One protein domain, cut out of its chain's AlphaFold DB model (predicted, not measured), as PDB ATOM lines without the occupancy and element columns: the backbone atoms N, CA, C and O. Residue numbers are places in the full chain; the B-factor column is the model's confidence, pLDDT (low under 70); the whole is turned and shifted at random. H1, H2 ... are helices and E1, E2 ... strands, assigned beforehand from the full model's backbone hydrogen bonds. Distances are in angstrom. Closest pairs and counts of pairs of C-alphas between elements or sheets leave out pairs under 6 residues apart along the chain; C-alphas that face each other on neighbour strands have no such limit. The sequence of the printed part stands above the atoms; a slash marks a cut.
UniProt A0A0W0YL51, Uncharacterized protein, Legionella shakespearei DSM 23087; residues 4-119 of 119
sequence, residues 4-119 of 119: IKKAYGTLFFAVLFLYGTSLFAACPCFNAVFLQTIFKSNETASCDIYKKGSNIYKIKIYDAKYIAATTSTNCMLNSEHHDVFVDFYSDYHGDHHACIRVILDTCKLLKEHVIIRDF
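This is residues 4 to 119 of the 119 residues of an uncharacterized protein of Legionella shakespearei DSM 23087 (UniProt A0A0W0YL51). A single six-stranded sheet makes a wall, with the long helix H3 lying slantwise over one face and the other face bare; the short helix H2 packs on H3 on that same covered side. Helix H1 is set off past the sheet's edge strand E5, touching no other helix, and residues 18 to 23 stick out where its chain turns back toward the body. The printed part has 116 residues with three named helices and six named strands, in the order H1 H2 E1 E2 E3 E4 E5 H3 E6; the class is mixed, helices and strands. The sheet is mixed, in the order E5 E4 E3 E2 E1 E6. The whole is compact, with a radius of gyration of the C-alphas of 13.9 A and spans of 39 by 35 by 22 A.

In the sheet, E1 is residues 46 to 52, 19.9 A long, and E2 is residues 55 to 62, 20.9 A. E3, residues 67 to 71, measures 13.2 A, E4, residues 74 to 78, 13.5 A, and E5, residues 83 to 87, 13.8 A. E6, residues 113 to 118, is 16.4 A long and ends with C-alpha 118 at (75.783, -54.474, 78.203). H3 is residues 93 to 110, 26.8 A, from C-alpha 93 at (92.920, -60.875, 67.448). H2 is residues 32 to 38, 9.8 A. H1 is residues 4 to 19, 24.5 A, from C-alpha 4 at (80.057, -90.287, 60.173).

E1 to E5 form a meander, each strand the antiparallel neighbour of the one before, and each successive pair is a hairpin. N 48 and O 60 are 2.9 A apart between E1 and E2, N 61 and O 68 2.8 A between E2 and E3, N 69 and O 76 2.9 A between E3 and E4, and N 77 and O 84 2.8 A between E4 and E5. E6 is parallel to E1, with N 49 and O 115 at 2.9 A. H3 is on the sheet in two layers, helix on one face, at a height over the sheet of 8.1 A. It lies over E2 and E1, and only just over E3, with 3 C-alphas falling there; it runs slantwise to the strands, at 47 degrees to E2 on the local plane. The closest C-alphas of E2 and H3 are those of Ile 59 and Ile 100, 6.3 A. H3 touches H2 with residues 102 to 110 alone, at a steep tilt of 58 degrees, the same way; the closest C-alphas are those of Ala 32 and Val 102, 5.3 A. H2 only grazes the sheet, with residues 35 to 38. H1 and E5 are only just apart, closest 8.0 A. Every O i to N i+4 pair is within hydrogen-bond range in H2, 13 of 14 in H3 and 7 of 12 in H1.

The two C-alphas farthest apart are those of Ile 4 and Gly 53, 43.1 A. The printed part has no cut. The link H1 to H2, 12 residues, is long. Mean pLDDT of the printed part is 72.7; 41 residues are under 70, among them residues 4 to 30 and 88 to 95.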
ATOM      1  N   ILE A   4      80.535 -91.031  61.351       47.34
ATOM      2  CA  ILE A   4      80.057 -90.287  60.173       47.34
ATOM      3  C   ILE A   4      80.341 -88.776  60.285       47.34
ATOM      4  O   ILE A   4      80.810 -88.175  59.323       47.34
ATOM      5  N   LYS A   5      80.167 -88.169  61.471       42.53
ATOM      6  CA  LYS A   5      80.411 -86.726  61.692       42.53
ATOM      7  C   LYS A   5      81.835 -86.279  61.320       42.53
ATOM      8  O   LYS A   5      82.032 -85.188  60.803       42.53
ATOM      9  N   LYS A   6      82.834 -87.145  61.537       46.69
ATOM     10  CA  LYS A   6      84.246 -86.845  61.239       46.69
ATOM     11  C   LYS A   6      84.553 -86.785  59.738       46.69
ATOM     12  O   LYS A   6      85.437 -86.037  59.350       46.69
ATOM     13  N   ALA A   7      83.851 -87.559  58.909       49.72
ATOM     14  CA  ALA A   7      84.153 -87.656  57.480       49.72
ATOM     15  C   ALA A   7      83.663 -86.430  56.688       49.72
ATOM     16  O   ALA A   7      84.362 -85.958  55.792       49.72
ATOM     17  N   TYR A   8      82.497 -85.884  57.051       49.09
ATOM     18  CA  TYR A   8      81.937 -84.695  56.399       49.09
ATOM     19  C   TYR A   8      82.713 -83.418  56.726       49.09
ATOM     20  O   TYR A   8      82.929 -82.609  55.825       49.09
ATOM     21  N   GLY A   9      83.218 -83.285  57.958       47.91
ATOM     22  CA  GLY A   9      84.063 -82.151  58.338       47.91
ATOM     23  C   GLY A   9      85.301 -82.030  57.454       47.91
ATOM     24  O   GLY A   9      85.553 -80.969  56.891       47.91
ATOM     25  N   THR A  10      86.033 -83.128  57.245       47.75
ATOM     26  CA  THR A  10      87.272 -83.119  56.449       47.75
ATOM     27  C   THR A  10      87.034 -82.757  54.977       47.75
ATOM     28  O   THR A  10      87.824 -82.020  54.392       47.75
ATOM     29  N   LEU A  11      85.933 -83.228  54.379       48.03
ATOM     30  CA  LEU A  11      85.568 -82.906  52.992       48.03
ATOM     31  C   LEU A  11      85.065 -81.463  52.833       48.03
ATOM     32  O   LEU A  11      85.397 -80.809  51.847       48.03
ATOM     33  N   PHE A  12      84.317 -80.942  53.807       54.69
ATOM     34  CA  PHE A  12      83.826 -79.562  53.797       54.69
ATOM     35  C   PHE A  12      84.972 -78.541  53.851       54.69
ATOM     36  O   PHE A  12      84.996 -77.597  53.059       54.69
ATOM     37  N   PHE A  13      85.974 -78.774  54.707       51.19
ATOM     38  CA  PHE A  13      87.172 -77.932  54.762       51.19
ATOM     39  C   PHE A  13      87.980 -77.973  53.458       51.19
ATOM     40  O   PHE A  13      88.482 -76.937  53.031       51.19
ATOM     41  N   ALA A  14      88.064 -79.129  52.789       51.09
ATOM     42  CA  ALA A  14      88.801 -79.269  51.531       51.09
ATOM     43  C   ALA A  14      88.150 -78.506  50.360       51.09
ATOM     44  O   ALA A  14      88.851 -77.913  49.543       51.09
ATOM     45  N   VAL A  15      86.813 -78.473  50.291       49.78
ATOM     46  CA  VAL A  15      86.078 -77.738  49.242       49.78
ATOM     47  C   VAL A  15      86.110 -76.224  49.488       49.78
ATOM     48  O   VAL A  15      86.264 -75.456  48.539       49.78
ATOM     49  N   LEU A  16      86.057 -75.783  50.751       50.31
ATOM     50  CA  LEU A  16      86.289 -74.380  51.128       50.31
ATOM     51  C   LEU A  16      87.701 -73.901  50.757       50.31
ATOM     52  O   LEU A  16      87.869 -72.756  50.341       50.31
ATOM     53  N   PHE A  17      88.697 -74.786  50.849       45.34
ATOM     54  CA  PHE A  17      90.092 -74.487  50.511       45.34
ATOM     55  C   PHE A  17      90.306 -74.184  49.016       45.34
ATOM     56  O   PHE A  17      91.212 -73.435  48.666       45.34
ATOM     57  N   LEU A  18      89.469 -74.738  48.130       40.88
ATOM     58  CA  LEU A  18      89.629 -74.622  46.674       40.88
ATOM     59  C   LEU A  18      88.988 -73.363  46.064       40.88
ATOM     60  O   LEU A  18      89.360 -72.983  44.958       40.88
ATOM     61  N   TYR A  19      88.064 -72.700  46.768       39.94
ATOM     62  CA  TYR A  19      87.333 -71.525  46.256       39.94
ATOM     63  C   TYR A  19      87.661 -70.203  46.976       39.94
ATOM     64  O   TYR A  19      87.164 -69.152  46.579       39.94
ATOM     65  N   GLY A  20      88.497 -70.229  48.018       38.34
ATOM     66  CA  GLY A  20      88.803 -69.067  48.857       38.34
ATOM     67  C   GLY A  20      90.244 -68.584  48.732       38.34
ATOM     68  O   GLY A  20      91.005 -68.666  49.691       38.34
ATOM     69  N   THR A  21      90.652 -68.051  47.580       36.22
ATOM     70  CA  THR A  21      91.957 -67.377  47.444       36.22
ATOM     71  C   THR A  21      91.899 -65.953  48.004       36.22
ATOM     72  O   THR A  21      91.954 -64.977  47.267       36.22
ATOM     73  N   SER A  22      91.702 -65.829  49.311       35.06
ATOM     74  CA  SER A  22      92.173 -64.746  50.187       35.06
ATOM     75  C   SER A  22      91.549 -64.978  51.561       35.06
ATOM     76  O   SER A  22      90.420 -65.444  51.643       35.06
ATOM     77  N   LEU A  23      92.267 -64.620  52.623       37.50
ATOM     78  CA  LEU A  23      91.932 -64.866  54.030       37.50
ATOM     79  C   LEU A  23      92.251 -66.285  54.505       37.50
ATOM     80  O   LEU A  23      91.405 -67.173  54.578       37.50
ATOM     81  N   PHE A  24      93.504 -66.440  54.932       38.53
ATOM     82  CA  PHE A  24      93.863 -67.376  55.988       38.53
ATOM     83  C   PHE A  24      92.776 -67.369  57.074       38.53
ATOM     84  O   PHE A  24      92.341 -66.315  57.541       38.53
ATOM     85  N   ALA A  25      92.282 -68.572  57.355       43.53
ATOM     86  CA  ALA A  25      91.038 -68.865  58.038       43.53
ATOM     87  C   ALA A  25      91.059 -68.406  59.494       43.53
ATOM     88  O   ALA A  25      91.401 -69.151  60.404       43.53
ATOM     89  N   ALA A  26      90.602 -67.180  59.674       42.62
ATOM     90  CA  ALA A  26      90.421 -66.520  60.948       42.62
ATOM     91  C   ALA A  26      89.209 -67.042  61.755       42.62
ATOM     92  O   ALA A  26      88.909 -66.611  62.855       42.62
ATOM     93  N   CYS A  27      88.409 -67.936  61.181       54.25
ATOM     94  CA  CYS A  27      87.331 -68.603  61.896       54.25
ATOM     95  C   CYS A  27      86.888 -69.811  61.073       54.25
ATOM     96  O   CYS A  27      85.874 -69.735  60.375       54.25
ATOM     97  N   PRO A  28      87.618 -70.943  61.105       53.94
ATOM     98  CA  PRO A  28      87.184 -72.156  60.402       53.94
ATOM     99  C   PRO A  28      85.770 -72.598  60.831       53.94
ATOM    100  O   PRO A  28      85.116 -73.363  60.131       53.94
ATOM    101  N   CYS A  29      85.285 -72.084  61.964       57.75
ATOM    102  CA  CYS A  29      83.966 -72.325  62.512       57.75
ATOM    103  C   CYS A  29      82.803 -71.792  61.647       57.75
ATOM    104  O   CYS A  29      81.739 -72.410  61.666       57.75
ATOM    105  N   PHE A  30      82.937 -70.664  60.926       65.12
ATOM    106  CA  PHE A  30      81.753 -69.924  60.456       65.12
ATOM    107  C   PHE A  30      81.861 -69.354  59.036       65.12
ATOM    108  O   PHE A  30      82.666 -68.474  58.749       65.12
ATOM    109  N   ASN A  31      80.935 -69.771  58.176       71.31
ATOM    110  CA  ASN A  31      80.551 -69.071  56.952       71.31
ATOM    111  C   ASN A  31      79.091 -68.618  57.123       71.31
ATOM    112  O   ASN A  31      78.268 -69.415  57.568       71.31
ATOM    113  N   ALA A  32      78.752 -67.369  56.785       69.06
ATOM    114  CA  ALA A  32      77.401 -66.830  56.985       69.06
ATOM    115  C   ALA A  32      76.322 -67.646  56.249       69.06
ATOM    116  O   ALA A  32      75.278 -67.936  56.819       69.06
ATOM    117  N   VAL A  33      76.597 -68.094  55.021       72.75
ATOM    118  CA  VAL A  33      75.682 -68.942  54.231       72.75
ATOM    119  C   VAL A  33      75.499 -70.308  54.896       72.75
ATOM    120  O   VAL A  33      74.399 -70.861  54.940       72.75
ATOM    121  N   PHE A  34      76.574 -70.850  55.464       78.19
ATOM    122  CA  PHE A  34      76.513 -72.111  56.193       78.19
ATOM    123  C   PHE A  34      75.717 -71.974  57.493       78.19
ATOM    124  O   PHE A  34      74.833 -72.786  57.754       78.19
ATOM    125  N   LEU A  35      75.955 -70.910  58.266       80.50
ATOM    126  CA  LEU A  35      75.182 -70.625  59.471       80.50
ATOM    127  C   LEU A  35      73.703 -70.401  59.153       80.50
ATOM    128  O   LEU A  35      72.853 -70.950  59.842       80.50
ATOM    129  N   GLN A  36      73.378 -69.691  58.073       79.00
ATOM    130  CA  GLN A  36      71.998 -69.577  57.596       79.00
ATOM    131  C   GLN A  36      71.379 -70.926  57.252       79.00
ATOM    132  O   GLN A  36      70.187 -71.110  57.451       79.00
ATOM    133  N   THR A  37      72.160 -71.871  56.732       79.56
ATOM    134  CA  THR A  37      71.651 -73.210  56.416       79.56
ATOM    135  C   THR A  37      71.388 -74.019  57.690       79.56
ATOM    136  O   THR A  37      70.422 -74.775  57.737       79.56
ATOM    137  N   ILE A  38      72.207 -73.836  58.732       81.69
ATOM    138  CA  ILE A  38      72.034 -74.485  60.043       81.69
ATOM    139  C   ILE A  38      70.828 -73.904  60.786       81.69
ATOM    140  O   ILE A  38      69.974 -74.650  61.252       81.69
ATOM    141  N   PHE A  39      70.740 -72.577  60.856       83.38
ATOM    142  CA  PHE A  39      69.694 -71.836  61.571       83.38
ATOM    143  C   PHE A  39      68.515 -71.451  60.667       83.38
ATOM    144  O   PHE A  39      67.791 -70.506  60.960       83.38
ATOM    145  N   LYS A  40      68.350 -72.160  59.542       71.31
ATOM    146  CA  LYS A  40      67.420 -71.888  58.436       71.31
ATOM    147  C   LYS A  40      66.095 -71.284  58.892       71.31
ATOM    148  O   LYS A  40      65.225 -72.041  59.303       71.31
ATOM    149  N   SER A  41      65.960 -69.957  58.754       63.75
ATOM    150  CA  SER A  41      64.790 -69.133  59.127       63.75
ATOM    151  C   SER A  41      63.976 -69.745  60.268       63.75
ATOM    152  O   SER A  41      62.762 -69.929  60.154       63.75
ATOM    153  N   ASN A  42      64.673 -70.196  61.306       62.22
ATOM    154  CA  ASN A  42      64.048 -70.933  62.374       62.22
ATOM    155  C   ASN A  42      63.515 -69.873  63.323       62.22
ATOM    156  O   ASN A  42      64.309 -69.267  64.018       62.22
ATOM    157  N   GLU A  43      62.195 -69.680  63.393       67.19
ATOM    158  CA  GLU A  43      61.566 -68.660  64.258       67.19
ATOM    159  C   GLU A  43      61.934 -68.796  65.753       67.19
ATOM    160  O   GLU A  43      61.593 -67.945  66.571       67.19
ATOM    161  N   THR A  44      62.605 -69.889  66.125       82.00
ATOM    162  CA  THR A  44      63.097 -70.157  67.479       82.00
ATOM    163  C   THR A  44      64.578 -69.839  67.680       82.00
ATOM    164  O   THR A  44      65.071 -69.967  68.804       82.00
ATOM    165  N   ALA A  45      65.303 -69.448  66.631       86.62
ATOM    166  CA  ALA A  45      66.686 -69.047  66.771       86.62
ATOM    167  C   ALA A  45      66.775 -67.689  67.485       86.62
ATOM    168  O   ALA A  45      65.890 -66.836  67.472       86.62
ATOM    169  N   SER A  46      67.845 -67.525  68.242       90.94
ATOM    170  CA  SER A  46      68.070 -66.359  69.080       90.94
ATOM    171  C   SER A  46      69.523 -65.958  68.998       90.94
ATOM    172  O   SER A  46      70.423 -66.798  68.935       90.94
ATOM    173  N   CYS A  47      69.747 -64.653  69.031       92.12
ATOM    174  CA  CYS A  47      71.071 -64.074  68.996       92.12
ATOM    175  C   CYS A  47      71.336 -63.303  70.281       92.12
ATOM    176  O   CYS A  47      70.681 -62.302  70.548       92.12
ATOM    177  N   ASP A  48      72.341 -63.719  71.047       94.31
ATOM    178  CA  ASP A  48      72.816 -62.933  72.183       94.31
ATOM    179  C   ASP A  48      74.102 -62.201  71.801       94.31
ATOM    180  O   ASP A  48      75.104 -62.828  71.439       94.31
ATOM    181  N   ILE A  49      74.099 -60.883  71.976       93.06
ATOM    182  CA  ILE A  49      75.258 -60.012  71.786       93.06
ATOM    183  C   ILE A  49      75.706 -59.503  73.155       93.06
ATOM    184  O   ILE A  49      74.958 -58.815  73.847       93.06
ATOM    185  N   TYR A  50      76.941 -59.824  73.531       93.25
ATOM    186  CA  TYR A  50      77.574 -59.377  74.767       93.25
ATOM    187  C   TYR A  50      78.607 -58.311  74.419       93.25
ATOM    188  O   TYR A  50      79.583 -58.573  73.702       93.25
ATOM    189  N   LYS A  51      78.385 -57.098  74.918       91.38
ATOM    190  CA  LYS A  51      79.250 -55.952  74.651       91.38
ATOM    191  C   LYS A  51      79.628 -55.227  75.937       91.38
ATOM    192  O   LYS A  51      78.951 -55.356  76.951       91.38
ATOM    193  N   LYS A  52      80.737 -54.498  75.864       88.75
ATOM    194  CA  LYS A  52      81.185 -53.528  76.860       88.75
ATOM    195  C   LYS A  52      81.452 -52.220  76.126       88.75
ATOM    196  O   LYS A  52      82.423 -52.119  75.367       88.75
ATOM    197  N   GLY A  53      80.551 -51.252  76.272       87.00
ATOM    198  CA  GLY A  53      80.566 -50.035  75.457       87.00
ATOM    199  C   GLY A  53      80.365 -50.349  73.967       87.00
ATOM    200  O   GLY A  53      79.371 -50.963  73.578       87.00
ATOM    201  N   SER A  54      81.312 -49.942  73.115       84.38
ATOM    202  CA  SER A  54      81.291 -50.234  71.671       84.38
ATOM    203  C   SER A  54      81.851 -51.613  71.306       84.38
ATOM    204  O   SER A  54      81.727 -52.037  70.158       84.38
ATOM    205  N   ASN A  55      82.476 -52.315  72.254       83.12
ATOM    206  CA  ASN A  55      83.231 -53.530  71.967       83.12
ATOM    207  C   ASN A  55      82.381 -54.773  72.227       83.12
ATOM    208  O   ASN A  55      82.042 -55.074  73.371       83.12
ATOM    209  N   ILE A  56      82.070 -55.522  71.167       88.00
ATOM    210  CA  ILE A  56      81.458 -56.851  71.274       88.00
ATOM    211  C   ILE A  56      82.566 -57.842  71.633       88.00
ATOM    212  O   ILE A  56      83.492 -58.061  70.854       88.00
ATOM    213  N   TYR A  57      82.484 -58.443  72.817       88.31
ATOM    214  CA  TYR A  57      83.472 -59.426  73.277       88.31
ATOM    215  C   TYR A  57      82.964 -60.865  73.161       88.31
ATOM    216  O   TYR A  57      83.754 -61.806  73.220       88.31
ATOM    217  N   LYS A  58      81.652 -61.048  72.980       90.31
ATOM    218  CA  LYS A  58      81.040 -62.351  72.736       90.31
ATOM    219  C   LYS A  58      79.748 -62.199  71.945       90.31
ATOM    220  O   LYS A  58      78.953 -61.296  72.193       90.31
ATOM    221  N   ILE A  59      79.513 -63.121  71.024       91.69
ATOM    222  CA  ILE A  59      78.242 -63.242  70.313       91.69
ATOM    223  C   ILE A  59      77.920 -64.716  70.115       91.69
ATOM    224  O   ILE A  59      78.819 -65.538  69.931       91.69
ATOM    225  N   LYS A  60      76.637 -65.059  70.188       91.94
ATOM    226  CA  LYS A  60      76.153 -66.394  69.847       91.94
ATOM    227  C   LYS A  60      74.831 -66.311  69.103       91.94
ATOM    228  O   LYS A  60      73.999 -65.478  69.444       91.94
ATOM    229  N   ILE A  61      74.650 -67.212  68.151       91.44
ATOM    230  CA  ILE A  61      73.365 -67.576  67.563       91.44
ATOM    231  C   ILE A  61      73.069 -69.017  67.972       91.44
ATOM    232  O   ILE A  61      73.962 -69.867  67.954       91.44
ATOM    233  N   TYR A  62      71.856 -69.281  68.431       91.38
ATOM    234  CA  TYR A  62      71.483 -70.589  68.950       91.38
ATOM    235  C   TYR A  62      69.991 -70.847  68.779       91.38
ATOM    236  O   TYR A  62      69.196 -69.914  68.793       91.38
ATOM    237  N   ASP A  63      69.623 -72.116  68.676       89.44
ATOM    238  CA  ASP A  63      68.253 -72.598  68.813       89.44
ATOM    239  C   ASP A  63      68.223 -73.788  69.796       89.44
ATOM    240  O   ASP A  63      69.161 -73.992  70.571       89.44
ATOM    241  N   ALA A  64      67.142 -74.570  69.811       85.88
ATOM    242  CA  ALA A  64      67.021 -75.732  70.694       85.88
ATOM    243  C   ALA A  64      68.026 -76.868  70.396       85.88
ATOM    244  O   ALA A  64      68.212 -77.748  71.239       85.88
ATOM    245  N   LYS A  65      68.636 -76.896  69.206       85.75
ATOM    246  CA  LYS A  65      69.475 -77.997  68.709       85.75
ATOM    247  C   LYS A  65      70.908 -77.574  68.406       85.75
ATOM    248  O   LYS A  65      71.814 -78.379  68.603       85.75
ATOM    249  N   TYR A  66      71.111 -76.358  67.915       88.62
ATOM    250  CA  TYR A  66      72.369 -75.899  67.338       88.62
ATOM    251  C   TYR A  66      72.834 -74.601  67.990       88.62
ATOM    252  O   TYR A  66      72.042 -73.784  68.459       88.62
ATOM    253  N   ILE A  67      74.150 -74.396  68.016       90.25
ATOM    254  CA  ILE A  67      74.758 -73.177  68.544       90.25
ATOM    255  C   ILE A  67      76.028 -72.833  67.775       90.25
ATOM    256  O   ILE A  67      76.893 -73.673  67.561       90.25
ATOM    257  N   ALA A  68      76.163 -71.569  67.402       89.75
ATOM    258  CA  ALA A  68      77.398 -70.981  66.919       89.75
ATOM    259  C   ALA A  68      77.748 -69.810  67.832       89.75
ATOM    260  O   ALA A  68      76.928 -68.919  68.047       89.75
ATOM    261  N   ALA A  69      78.949 -69.811  68.401       90.44
ATOM    262  CA  ALA A  69      79.367 -68.772  69.330       90.44
ATOM    263  C   ALA A  69      80.841 -68.430  69.179       90.44
ATOM    264  O   ALA A  69      81.667 -69.277  68.851       90.44
ATOM    265  N   THR A  70      81.173 -67.189  69.498       88.81
ATOM    266  CA  THR A  70      82.556 -66.734  69.582       88.81
ATOM    267  C   THR A  70      82.753 -65.850  70.801       88.81
ATOM    268  O   THR A  70      81.855 -65.104  71.209       88.81
ATOM    269  N   THR A  71      83.924 -65.981  71.405       87.19
ATOM    270  CA  THR A  71      84.459 -65.144  72.474       87.19
ATOM    271  C   THR A  71      85.822 -64.622  72.041       87.19
ATOM    272  O   THR A  71      86.395 -65.132  71.085       87.19
ATOM    273  N   SER A  72      86.397 -63.678  72.784       80.25
ATOM    274  CA  SER A  72      87.735 -63.147  72.492       80.25
ATOM    275  C   SER A  72      88.843 -64.201  72.407       80.25
ATOM    276  O   SER A  72      89.908 -63.898  71.884       80.25
ATOM    277  N   THR A  73      88.622 -65.405  72.940       79.31
ATOM    278  CA  THR A  73      89.624 -66.473  73.005       79.31
ATOM    279  C   THR A  73      89.242 -67.721  72.224       79.31
ATOM    280  O   THR A  73      90.071 -68.614  72.131       79.31
ATOM    281  N   ASN A  74      88.016 -67.853  71.705       81.31
ATOM    282  CA  ASN A  74      87.613 -69.051  70.961       81.31
ATOM    283  C   ASN A  74      86.386 -68.867  70.060       81.31
ATOM    284  O   ASN A  74      85.570 -67.957  70.232       81.31
ATOM    285  N   CYS A  75      86.219 -69.806  69.128       84.62
ATOM    286  CA  CYS A  75      84.963 -70.073  68.442       84.62
ATOM    287  C   CYS A  75      84.484 -71.506  68.648       84.62
ATOM    288  O   CYS A  75      85.270 -72.443  68.776       84.62
ATOM    289  N   MET A  76      83.162 -71.673  68.628       86.88
ATOM    290  CA  MET A  76      82.520 -72.977  68.635       86.88
ATOM    291  C   MET A  76      81.326 -73.045  67.687       86.88
ATOM    292  O   MET A  76      80.513 -72.122  67.627       86.88
ATOM    293  N   LEU A  77      81.185 -74.175  67.004       86.06
ATOM    294  CA  LEU A  77      79.996 -74.539  66.250       86.06
ATOM    295  C   LEU A  77      79.531 -75.920  66.696       86.06
ATOM    296  O   LEU A  77      80.277 -76.887  66.599       86.06
ATOM    297  N   ASN A  78      78.281 -76.021  67.115       85.06
ATOM    298  CA  ASN A  78      77.581 -77.279  67.291       85.06
ATOM    299  C   ASN A  78      76.398 -77.309  66.322       85.06
ATOM    300  O   ASN A  78      75.503 -76.466  66.388       85.06
ATOM    301  N   SER A  79      76.433 -78.266  65.404       80.75
ATOM    302  CA  SER A  79      75.406 -78.506  64.395       80.75
ATOM    303  C   SER A  79      75.139 -80.006  64.263       80.75
ATOM    304  O   SER A  79      75.857 -80.840  64.818       80.75
ATOM    305  N   GLU A  80      74.143 -80.375  63.460       73.81
ATOM    306  CA  GLU A  80      73.813 -81.779  63.186       73.81
ATOM    307  C   GLU A  80      75.017 -82.595  62.691       73.81
ATOM    308  O   GLU A  80      75.223 -83.745  63.088       73.81
ATOM    309  N   HIS A  81      75.837 -81.976  61.840       66.00
ATOM    310  CA  HIS A  81      76.906 -82.653  61.110       66.00
ATOM    311  C   HIS A  81      78.311 -82.275  61.585       66.00
ATOM    312  O   HIS A  81      79.243 -83.045  61.355       66.00
ATOM    313  N   HIS A  82      78.466 -81.137  62.265       67.38
ATOM    314  CA  HIS A  82      79.767 -80.579  62.628       67.38
ATOM    315  C   HIS A  82      79.787 -80.103  64.077       67.38
ATOM    316  O   HIS A  82      78.948 -79.299  64.481       67.38
ATOM    317  N   ASP A  83      80.794 -80.577  64.806       76.00
ATOM    318  CA  ASP A  83      81.177 -80.109  66.131       76.00
ATOM    319  C   ASP A  83      82.586 -79.507  66.007       76.00
ATOM    320  O   ASP A  83      83.555 -80.223  65.747       76.00
ATOM    321  N   VAL A  84      82.687 -78.184  66.119       75.69
ATOM    322  CA  VAL A  84      83.926 -77.412  65.974       75.69
ATOM    323  C   VAL A  84      84.162 -76.630  67.258       75.69
ATOM    324  O   VAL A  84      83.259 -75.964  67.757       75.69
ATOM    325  N   PHE A  85      85.385 -76.688  67.768       77.94
ATOM    326  CA  PHE A  85      85.865 -75.853  68.861       77.94
ATOM    327  C   PHE A  85      87.309 -75.466  68.549       77.94
ATOM    328  O   PHE A  85      88.132 -76.347  68.299       77.94
ATOM    329  N   VAL A  86      87.594 -74.167  68.505       75.75
ATOM    330  CA  VAL A  86      88.916 -73.630  68.167       75.75
ATOM    331  C   VAL A  86      89.242 -72.484  69.109       75.75
ATOM    332  O   VAL A  86      88.474 -71.530  69.202       75.75
ATOM    333  N   ASP A  87      90.393 -72.569  69.769       74.81
ATOM    334  CA  ASP A  87      90.935 -71.478  70.571       74.81
ATOM    335  C   ASP A  87      91.741 -70.515  69.689       74.81
ATOM    336  O   ASP A  87      92.604 -70.926  68.909       74.81
ATOM    337  N   PHE A  88      91.474 -69.221  69.837       68.31
ATOM    338  CA  PHE A  88      92.297 -68.146  69.301       68.31
ATOM    339  C   PHE A  88      93.522 -68.019  70.208       68.31
ATOM    340  O   PHE A  88      93.474 -67.380  71.259       68.31
ATOM    341  N   TYR A  89      94.627 -68.669  69.844       61.78
ATOM    342  CA  TYR A  89      95.914 -68.363  70.473       61.78
ATOM    343  C   TYR A  89      96.285 -66.889  70.216       61.78
ATOM    344  O   TYR A  89      95.776 -66.271  69.283       61.78
ATOM    345  N   SER A  90      97.146 -66.322  71.066       52.72
ATOM    346  CA  SER A  90      97.402 -64.878  71.272       52.72
ATOM    347  C   SER A  90      97.654 -64.000  70.035       52.72
ATOM    348  O   SER A  90      97.590 -62.778  70.149       52.72
ATOM    349  N   ASP A  91      97.893 -64.583  68.863       49.00
ATOM    350  CA  ASP A  91      98.223 -63.863  67.629       49.00
ATOM    351  C   ASP A  91      97.001 -63.619  66.720       49.00
ATOM    352  O   ASP A  91      97.096 -62.945  65.695       49.00
ATOM    353  N   TYR A  92      95.824 -64.117  67.111       52.81
ATOM    354  CA  TYR A  92      94.613 -64.154  66.289       52.81
ATOM    355  C   TYR A  92      93.539 -63.140  66.732       52.81
ATOM    356  O   TYR A  92      92.344 -63.414  66.732       52.81
ATOM    357  N   HIS A  93      93.913 -61.912  67.102       53.22
ATOM    358  CA  HIS A  93      92.920 -60.875  67.448       53.22
ATOM    359  C   HIS A  93      91.990 -60.490  66.277       53.22
ATOM    360  O   HIS A  93      90.853 -60.066  66.500       53.22
ATOM    361  N   GLY A  94      92.444 -60.654  65.029       60.50
ATOM    362  CA  GLY A  94      91.618 -60.440  63.833       60.50
ATOM    363  C   GLY A  94      90.501 -61.478  63.669       60.50
ATOM    364  O   GLY A  94      89.450 -61.177  63.098       60.50
ATOM    365  N   ASP A  95      90.704 -62.661  64.243       67.94
ATOM    366  CA  ASP A  95      89.853 -63.834  64.089       67.94
ATOM    367  C   ASP A  95      88.522 -63.653  64.791       67.94
ATOM    368  O   ASP A  95      87.462 -63.718  64.168       67.94
ATOM    369  N   HIS A  96      88.587 -63.249  66.057       75.25
ATOM    370  CA  HIS A  96      87.424 -62.895  66.861       75.25
ATOM    371  C   HIS A  96      86.515 -61.866  66.168       75.25
ATOM    372  O   HIS A  96      85.299 -62.050  66.074       75.25
ATOM    373  N   HIS A  97      87.091 -60.796  65.613       78.31
ATOM    374  CA  HIS A  97      86.316 -59.770  64.910       78.31
ATOM    375  C   HIS A  97      85.665 -60.295  63.623       78.31
ATOM    376  O   HIS A  97      84.527 -59.916  63.317       78.31
ATOM    377  N   ALA A  98      86.347 -61.174  62.884       80.00
ATOM    378  CA  ALA A  98      85.787 -61.824  61.705       80.00
ATOM    379  C   ALA A  98      84.623 -62.756  62.082       80.00
ATOM    380  O   ALA A  98      83.546 -62.654  61.488       80.00
ATOM    381  N   CYS A  99      84.788 -63.588  63.116       82.00
ATOM    382  CA  CYS A  99      83.731 -64.459  63.633       82.00
ATOM    383  C   CYS A  99      82.507 -63.656  64.089       82.00
ATOM    384  O   CYS A  99      81.374 -64.015  63.759       82.00
ATOM    385  N   ILE A 100      82.722 -62.547  64.814       86.56
ATOM    386  CA  ILE A 100      81.634 -61.663  65.249       86.56
ATOM    387  C   ILE A 100      80.840 -61.175  64.050       86.56
ATOM    388  O   ILE A 100      79.615 -61.243  64.071       86.56
ATOM    389  N   ARG A 101      81.527 -60.681  63.012       86.50
ATOM    390  CA  ARG A 101      80.868 -60.146  61.819       86.50
ATOM    391  C   ARG A 101      79.995 -61.205  61.158       86.50
ATOM    392  O   ARG A 101      78.834 -60.934  60.881       86.50
ATOM    393  N   VAL A 102      80.521 -62.417  60.986       86.00
ATOM    394  CA  VAL A 102      79.786 -63.527  60.365       86.00
ATOM    395  C   VAL A 102      78.531 -63.892  61.162       86.00
ATOM    396  O   VAL A 102      77.451 -64.011  60.581       86.00
ATOM    397  N   ILE A 103      78.638 -64.035  62.487       87.94
ATOM    398  CA  ILE A 103      77.479 -64.368  63.328       87.94
ATOM    399  C   ILE A 103      76.473 -63.209  63.331       87.94
ATOM    400  O   ILE A 103      75.273 -63.438  63.195       87.94
ATOM    401  N   LEU A 104      76.942 -61.963  63.408       88.56
ATOM    402  CA  LEU A 104      76.086 -60.778  63.416       88.56
ATOM    403  C   LEU A 104      75.313 -60.610  62.100       88.56
ATOM    404  O   LEU A 104      74.119 -60.314  62.126       88.56
ATOM    405  N   ASP A 105      75.971 -60.803  60.959       86.50
ATOM    406  CA  ASP A 105      75.323 -60.734  59.648       86.50
ATOM    407  C   ASP A 105      74.314 -61.872  59.472       86.50
ATOM    408  O   ASP A 105      73.217 -61.648  58.960       86.50
ATOM    409  N   THR A 106      74.620 -63.064  59.994       85.56
ATOM    410  CA  THR A 106      73.661 -64.177  60.053       85.56
ATOM    411  C   THR A 106      72.416 -63.791  60.857       85.56
ATOM    412  O   THR A 106      71.305 -63.920  60.348       85.56
ATOM    413  N   CYS A 107      72.585 -63.242  62.064       87.31
ATOM    414  CA  CYS A 107      71.475 -62.782  62.905       87.31
ATOM    415  C   CYS A 107      70.588 -61.743  62.199       87.31
ATOM    416  O   CYS A 107      69.364 -61.814  62.279       87.31
ATOM    417  N   LYS A 108      71.195 -60.788  61.478       85.25
ATOM    418  CA  LYS A 108      70.462 -59.765  60.710       85.25
ATOM    419  C   LYS A 108      69.662 -60.369  59.559       85.25
ATOM    420  O   LYS A 108      68.530 -59.956  59.323       85.25
ATOM    421  N   LEU A 109      70.254 -61.316  58.831       81.88
ATOM    422  CA  LEU A 109      69.637 -61.934  57.654       81.88
ATOM    423  C   LEU A 109      68.472 -62.849  58.032       81.88
ATOM    424  O   LEU A 109      67.474 -62.890  57.318       81.88
ATOM    425  N   LEU A 110      68.580 -63.520  59.174       78.25
ATOM    426  CA  LEU A 110      67.539 -64.393  59.701       78.25
ATOM    427  C   LEU A 110      66.428 -63.641  60.464       78.25
ATOM    428  O   LEU A 110      65.417 -64.241  60.802       78.25
ATOM    429  N   LYS A 111      66.565 -62.320  60.684       72.38
ATOM    430  CA  LYS A 111      65.618 -61.480  61.454       72.38
ATOM    431  C   LYS A 111      65.267 -62.065  62.833       72.38
ATOM    432  O   LYS A 111      64.138 -61.929  63.300       72.38
ATOM    433  N   GLU A 112      66.245 -62.692  63.477       72.38
ATOM    434  CA  GLU A 112      66.030 -63.413  64.733       72.38
ATOM    435  C   GLU A 112      65.846 -62.480  65.927       72.38
ATOM    436  O   GLU A 112      66.174 -61.289  65.888       72.38
ATOM    437  N   HIS A 113      65.372 -63.046  67.035       80.88
ATOM    438  CA  HIS A 113      65.292 -62.327  68.295       80.88
ATOM    439  C   HIS A 113      66.701 -61.988  68.816       80.88
ATOM    440  O   HIS A 113      67.458 -62.865  69.244       80.88
ATOM    441  N   VAL A 114      67.061 -60.700  68.782       84.38
ATOM    442  CA  VAL A 114      68.366 -60.201  69.236       84.38
ATOM    443  C   VAL A 114      68.272 -59.679  70.669       84.38
ATOM    444  O   VAL A 114      67.579 -58.704  70.944       84.38
ATOM    445  N   ILE A 115      69.040 -60.282  71.574       87.31
ATOM    446  CA  ILE A 115      69.199 -59.845  72.962       87.31
ATOM    447  C   ILE A 115      70.572 -59.194  73.112       87.31
ATOM    448  O   ILE A 115      71.607 -59.828  72.908       87.31
ATOM    449  N   ILE A 116      70.592 -57.922  73.509       88.06
ATOM    450  CA  ILE A 116      71.831 -57.177  73.760       88.06
ATOM    451  C   ILE A 116      72.061 -57.095  75.267       88.06
ATOM    452  O   ILE A 116      71.196 -56.633  76.008       88.06
ATOM    453  N   ARG A 117      73.237 -57.534  75.718       88.12
ATOM    454  CA  ARG A 117      73.672 -57.472  77.116       88.12
ATOM    455  C   ARG A 117      74.895 -56.566  77.215       88.12
ATOM    456  O   ARG A 117      75.932 -56.866  76.620       88.12
ATOM    457  N   ASP A 118      74.735 -55.462  77.935       86.06
ATOM    458  CA  ASP A 118      75.783 -54.474  78.203       86.06
ATOM    459  C   ASP A 118      76.279 -54.649  79.644       86.06
ATOM    460  O   ASP A 118      75.456 -54.828  80.547       86.06
ATOM    461  N   PHE A 119      77.599 -54.655  79.836       75.38
ATOM    462  CA  PHE A 119      78.267 -54.891  81.123       75.38
ATOM    463  C   PHE A 119      79.299 -53.808  81.430       75.38
ATOM    464  O   PHE A 119      80.054 -53.422  80.504       75.38
TER     465      PHE A 119